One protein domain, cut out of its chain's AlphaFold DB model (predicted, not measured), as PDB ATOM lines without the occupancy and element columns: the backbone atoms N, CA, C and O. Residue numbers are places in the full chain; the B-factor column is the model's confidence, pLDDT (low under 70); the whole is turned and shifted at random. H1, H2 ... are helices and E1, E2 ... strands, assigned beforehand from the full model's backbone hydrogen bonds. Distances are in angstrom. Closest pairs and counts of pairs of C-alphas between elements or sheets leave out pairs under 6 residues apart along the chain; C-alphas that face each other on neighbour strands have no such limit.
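AT A GLANCE: This is residues 19 to 61 of the 62 residues of the protein "tRNA-binding domain-containing protein" of Acidobacteria bacterium (UniProt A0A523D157). Picture one strongly twisted sheet of three strands, E1 - E2 - E3, with a single turn of helix, H1, over E1 on one face. The sheet is an antiparallel meander, each strand the neighbour of the one before. The printed part has 43 residues, with three named strands and one named helix in the order E1, E2, E3, H1 along the chain; of the 23 residues in named elements strands hold 19 and the helix 4, mostly strand by class. The whole is compact, radius of gyration of the C-alphas 10.4 A, but elongated, spanning 31 by 19 by 12 A.

IN THESE COORDINATES: Find C-alpha 19 at (-19.621, -1.398, -16.081); from there E1, residues 19 to 25, runs 18.0 A. E2, residues 33 to 38, covers 16.2 A, and E3, residues 43 to 48, 16.1 A. H1, residues 57 to 60, ends at C-alpha 60, (-20.197, 8.564, -11.468).

HOW THE PARTS SIT: Inner strand E2 forms hairpins with E1, at 161 degrees, and E3, at 154 degrees. Look for N 21 and O 36, 2.7 A apart, and N 35 and O 46, 2.8 A, within hydrogen-bond range. H1 is on the sheet, height 7.5 A, only just over E1 with 3 C-alphas; the closest C-alphas of the two are Val 23 and Pro 57, 6.1 A. H1 is too short for an O i to N i+4 pair; its one O i to N i+3 pair is within range.

THE WHOLE: The C-alphas farthest apart, Glu 41 and Ala 55, stand 31.3 A apart. The printed part has no cut and no long link; pLDDT is under 70 at residues 60 to 61.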
ATOM      1  N   LYS A  19     -20.197  -1.823 -17.362       93.06
ATOM      2  CA  LYS A  19     -19.621  -1.398 -16.081       93.06
ATOM      3  C   LYS A  19     -18.549  -0.336 -16.330       93.06
ATOM      4  O   LYS A  19     -17.649  -0.557 -17.131       93.06
ATOM      5  N   VAL A  20     -18.617   0.816 -15.667       93.19
ATOM      6  CA  VAL A  20     -17.627   1.899 -15.842       93.19
ATOM      7  C   VAL A  20     -16.293   1.506 -15.200       93.19
ATOM      8  O   VAL A  20     -16.164   1.523 -14.002       93.19
ATOM      9  N   LEU A  21     -15.241   1.184 -15.935       93.25
ATOM     10  CA  LEU A  21     -13.946   0.874 -15.314       93.25
ATOM     11  C   LEU A  21     -13.176   2.113 -14.856       93.25
ATOM     12  O   LEU A  21     -12.417   2.047 -13.890       93.25
ATOM     13  N   SER A  22     -13.322   3.223 -15.574       92.62
ATOM     14  CA  SER A  22     -12.687   4.489 -15.223       92.62
ATOM     15  C   SER A  22     -13.422   5.670 -15.837       92.62
ATOM     16  O   SER A  22     -14.113   5.542 -16.853       92.62
ATOM     17  N   VAL A  23     -13.241   6.833 -15.214       92.94
ATOM     18  CA  VAL A  23     -13.754   8.112 -15.690       92.94
ATOM     19  C   VAL A  23     -12.748   9.218 -15.389       92.94
ATOM     20  O   VAL A  23     -12.213   9.305 -14.286       92.94
ATOM     21  N   GLU A  24     -12.490  10.077 -16.369       91.25
ATOM     22  CA  GLU A  24     -11.608  11.236 -16.222       91.25
ATOM     23  C   GLU A  24     -12.114  12.438 -17.029       91.25
ATOM     24  O   GLU A  24     -12.900  12.291 -17.967       91.25
ATOM     25  N   LYS A  25     -11.668  13.647 -16.673       91.50
ATOM     26  CA  LYS A  25     -11.944  14.845 -17.479       91.50
ATOM     27  C   LYS A  25     -11.153  14.783 -18.783       91.50
ATOM     28  O   LYS A  25      -9.993  14.379 -18.797       91.50
ATOM     29  N   VAL A  26     -11.761  15.223 -19.880       93.31
ATOM     30  CA  VAL A  26     -11.042  15.364 -21.150       93.31
ATOM     31  C   VAL A  26     -10.185  16.630 -21.095       93.31
ATOM     32  O   VAL A  26     -10.696  17.723 -20.857       93.31
ATOM     33  N   SER A  27      -8.878  16.490 -21.328       92.31
ATOM     34  CA  SER A  27      -7.962  17.636 -21.360       92.31
ATOM     35  C   SER A  27      -8.409  18.669 -22.398       92.31
ATOM     36  O   SER A  27      -8.735  18.319 -23.533       92.31
ATOM     37  N   GLY A  28      -8.454  19.942 -22.000       92.25
ATOM     38  CA  GLY A  28      -8.895  21.044 -22.857       92.25
ATOM     39  C   GLY A  28     -10.409  21.136 -23.089       92.25
ATOM     40  O   GLY A  28     -10.841  22.025 -23.817       92.25
ATOM     41  N   ALA A  29     -11.228  20.270 -22.478       92.56
ATOM     42  CA  ALA A  29     -12.681  20.316 -22.617       92.56
ATOM     43  C   ALA A  29     -13.388  20.327 -21.252       92.56
ATOM     44  O   ALA A  29     -13.521  19.306 -20.584       92.56
ATOM     45  N   GLU A  30     -13.917  21.490 -20.866       88.31
ATOM     46  CA  GLU A  30     -14.523  21.705 -19.541       88.31
ATOM     47  C   GLU A  30     -15.777  20.865 -19.285       88.31
ATOM     48  O   GLU A  30     -16.071  20.508 -18.147       88.31
ATOM     49  N   LYS A  31     -16.531  20.555 -20.345       91.69
ATOM     50  CA  LYS A  31     -17.844  19.901 -20.244       91.69
ATOM     51  C   LYS A  31     -17.787  18.386 -20.432       91.69
ATOM     52  O   LYS A  31     -18.817  17.732 -20.275       91.69
ATOM     53  N   LEU A  32     -16.628  17.828 -20.784       94.06
ATOM     54  CA  LEU A  32     -16.519  16.448 -21.250       94.06
ATOM     55  C   LEU A  32     -15.833  15.538 -20.230       94.06
ATOM     56  O   LEU A  32     -14.767  15.847 -19.698       94.06
ATOM     57  N   LEU A  33     -16.436  14.370 -20.025       93.19
ATOM     58  CA  LEU A  33     -15.849  13.240 -19.316       93.19
ATOM     59  C   LEU A  33     -15.573  12.111 -20.311       93.19
ATOM     60  O   LEU A  33     -16.384  11.851 -21.203       93.19
ATOM     61  N   LYS A  34     -14.433  11.444 -20.145       94.00
ATOM     62  CA  LYS A  34     -14.056  10.227 -20.860       94.00
ATOM     63  C   LYS A  34     -14.243   9.042 -19.932       94.00
ATOM     64  O   LYS A  34     -13.621   8.988 -18.876       94.00
ATOM     65  N   PHE A  35     -15.054   8.094 -20.368       94.69
ATOM     66  CA  PHE A  35     -15.313   6.840 -19.682       94.69
ATOM     67  C   PHE A  35     -14.657   5.690 -20.428       94.69
ATOM     68  O   PHE A  35     -14.652   5.678 -21.661       94.69
ATOM     69  N   ILE A  36     -14.189   4.695 -19.683       96.06
ATOM     70  CA  ILE A  36     -13.921   3.358 -20.206       96.06
ATOM     71  C   ILE A  36     -14.968   2.421 -19.619       96.06
ATOM     72  O   ILE A  36     -15.025   2.254 -18.407       96.06
ATOM     73  N   PHE A  37     -15.785   1.811 -20.467       95.06
ATOM     74  CA  PHE A  37     -16.764   0.801 -20.075       95.06
ATOM     75  C   PHE A  37     -16.229  -0.600 -20.350       95.06
ATOM     76  O   PHE A  37     -15.607  -0.824 -21.384       95.06
ATOM     77  N   ASP A  38     -16.512  -1.530 -19.449       95.50
ATOM     78  CA  ASP A  38     -16.445  -2.970 -19.665       95.50
ATOM     79  C   ASP A  38     -17.804  -3.468 -20.157       95.50
ATOM     80  O   ASP A  38     -18.823  -3.264 -19.488       95.50
ATOM     81  N   LEU A  39     -17.813  -4.095 -21.328       95.69
ATOM     82  CA  LEU A  39     -18.988  -4.708 -21.945       95.69
ATOM     83  C   LEU A  39     -18.918  -6.247 -21.881       95.69
ATOM     84  O   LEU A  39     -19.646  -6.924 -22.606       95.69
ATOM     85  N   GLY A  40     -18.039  -6.802 -21.041       93.31
ATOM     86  CA  GLY A  40     -17.778  -8.232 -20.883       93.31
ATOM     87  C   GLY A  40     -16.646  -8.713 -21.788       93.31
ATOM     88  O   GLY A  40     -15.575  -9.072 -21.310       93.31
ATOM     89  N   GLU A  41     -16.878  -8.715 -23.101       92.81
ATOM     90  CA  GLU A  41     -15.894  -9.195 -24.091       92.81
ATOM     91  C   GLU A  41     -14.949  -8.096 -24.583       92.81
ATOM     92  O   GLU A  41     -13.868  -8.372 -25.106       92.81
ATOM     93  N   GLU A  42     -15.344  -6.836 -24.418       95.50
ATOM     94  CA  GLU A  42     -14.570  -5.695 -24.877       95.50
ATOM     95  C   GLU A  42     -14.632  -4.529 -23.897       95.50
ATOM     96  O   GLU A  42     -15.555  -4.391 -23.090       95.50
ATOM     97  N   LYS A  43     -13.650  -3.638 -24.035       97.12
ATOM     98  CA  LYS A  43     -13.652  -2.337 -23.378       97.12
ATOM     99  C   LYS A  43     -13.901  -1.255 -24.409       97.12
ATOM    100  O   LYS A  43     -13.282  -1.258 -25.471       97.12
ATOM    101  N   ARG A  44     -14.766  -0.300 -24.081       97.25
ATOM    102  CA  ARG A  44     -15.154   0.774 -24.996       97.25
ATOM    103  C   ARG A  44     -14.982   2.142 -24.358       97.25
ATOM    104  O   ARG A  44     -15.393   2.365 -23.224       97.25
ATOM    105  N   GLN A  45     -14.399   3.069 -25.113       97.06
ATOM    106  CA  GLN A  45     -14.304   4.469 -24.716       97.06
ATOM    107  C   GLN A  45     -15.582   5.221 -25.100       97.06
ATOM    108  O   GLN A  45     -16.038   5.119 -26.238       97.06
ATOM    109  N   ILE A  46     -16.119   6.019 -24.177       95.56
ATOM    110  CA  ILE A  46     -17.282   6.887 -24.410       95.56
ATOM    111  C   ILE A  46     -16.968   8.295 -23.898       95.56
ATOM    112  O   ILE A  46     -16.465   8.453 -22.788       95.56
ATOM    113  N   ILE A  47     -17.262   9.323 -24.699       95.62
ATOM    114  CA  ILE A  47     -17.167  10.730 -24.289       95.62
ATOM    115  C   ILE A  47     -18.576  11.254 -24.025       95.62
ATOM    116  O   ILE A  47     -19.430  11.174 -24.906       95.62
ATOM    117  N   ALA A  48     -18.815  11.811 -22.840       93.69
ATOM    118  CA  ALA A  48     -20.113  12.373 -22.481       93.69
ATOM    119  C   ALA A  48     -19.987  13.803 -21.948       93.69
ATOM    120  O   ALA A  48     -19.067  14.132 -21.196       93.69
ATOM    121  N   GLY A  49     -20.957  14.646 -22.302       93.75
ATOM    122  CA  GLY A  49     -21.076  16.036 -21.852       93.75
ATOM    123  C   GLY A  49     -21.590  16.177 -20.418       93.75
ATOM    124  O   GLY A  49     -22.538  16.920 -20.185       93.75
ATOM    125  N   MET A  50     -21.030  15.413 -19.477       89.12
ATOM    126  CA  MET A  50     -21.562  15.265 -18.117       89.12
ATOM    127  C   MET A  50     -20.766  16.017 -17.044       89.12
ATOM    128  O   MET A  50     -21.198  16.069 -15.896       89.12
ATOM    129  N   ALA A  51     -19.632  16.636 -17.392       86.44
ATOM    130  CA  ALA A  51     -18.733  17.229 -16.396       86.44
ATOM    131  C   ALA A  51     -19.360  18.399 -15.614       86.44
ATOM    132  O   ALA A  51     -18.931  18.686 -14.505       86.44
ATOM    133  N   GLY A  52     -20.386  19.062 -16.164       84.81
ATOM    134  CA  GLY A  52     -21.106  20.139 -15.475       84.81
ATOM    135  C   GLY A  52     -22.102  19.667 -14.410       84.81
ATOM    136  O   GLY A  52     -22.560  20.484 -13.618       84.81
ATOM    137  N   PHE A  53     -22.448  18.377 -14.387       85.06
ATOM    138  CA  PHE A  53     -23.419  17.823 -13.434       85.06
ATOM    139  C   PHE A  53     -22.760  17.191 -12.205       85.06
ATOM    140  O   PHE A  53     -23.432  16.974 -11.201       85.06
ATOM    141  N   TYR A  54     -21.455  16.917 -12.268       78.75
ATOM    142  CA  TYR A  54     -20.712  16.254 -11.200       78.75
ATOM    143  C   TYR A  54     -19.474  17.069 -10.840       78.75
ATOM    144  O   TYR A  54     -18.621  17.323 -11.690       78.75
ATOM    145  N   ALA A  55     -19.364  17.450  -9.565       73.94
ATOM    146  CA  ALA A  55     -18.190  18.155  -9.052       73.94
ATOM    147  C   ALA A  55     -16.920  17.293  -9.171       73.94
ATOM    148  O   ALA A  55     -15.864  17.793  -9.561       73.94
ATOM    149  N   GLU A  56     -17.053  15.986  -8.920       78.25
ATOM    150  CA  GLU A  56     -15.986  14.999  -9.062       78.25
ATOM    151  C   GLU A  56     -16.416  13.857  -9.998       78.25
ATOM    152  O   GLU A  56     -17.474  13.260  -9.783       78.25
ATOM    153  N   PRO A  57     -15.613  13.509 -11.023       72.56
ATOM    154  CA  PRO A  57     -15.939  12.415 -11.938       72.56
ATOM    155  C   PRO A  57     -16.112  11.061 -11.239       72.56
ATOM    156  O   PRO A  57     -16.937  10.260 -11.666       72.56
ATOM    157  N   SER A  58     -15.379  10.828 -10.147       71.94
ATOM    158  CA  SER A  58     -15.467   9.622  -9.316       71.94
ATOM    159  C   SER A  58     -16.867   9.376  -8.754       71.94
ATOM    160  O   SER A  58     -17.208   8.231  -8.526       71.94
ATOM    161  N   ILE A  59     -17.725  10.390  -8.602       74.00
ATOM    162  CA  ILE A  59     -19.114  10.195  -8.137       74.00
ATOM    163  C   ILE A  59     -19.938   9.367  -9.140       74.00
ATOM    164  O   ILE A  59     -20.905   8.710  -8.767       74.00
ATOM    165  N   VAL A  60     -19.548   9.364 -10.418       68.56
ATOM    166  CA  VAL A  60     -20.197   8.564 -11.468       68.56
ATOM    167  C   VAL A  60     -19.786   7.079 -11.381       68.56
ATOM    168  O   VAL A  60     -20.293   6.249 -12.134       68.56
ATOM    169  N   TRP A  61     -18.881   6.729 -10.462       64.81
ATOM    170  CA  TRP A  61     -18.348   5.387 -10.272       64.81
ATOM    171  C   TRP A  61     -18.183   5.039  -8.783       64.81
ATOM    172  O   TRP A  61     -17.271   5.522  -8.114       64.81
TER     173      TRP A  61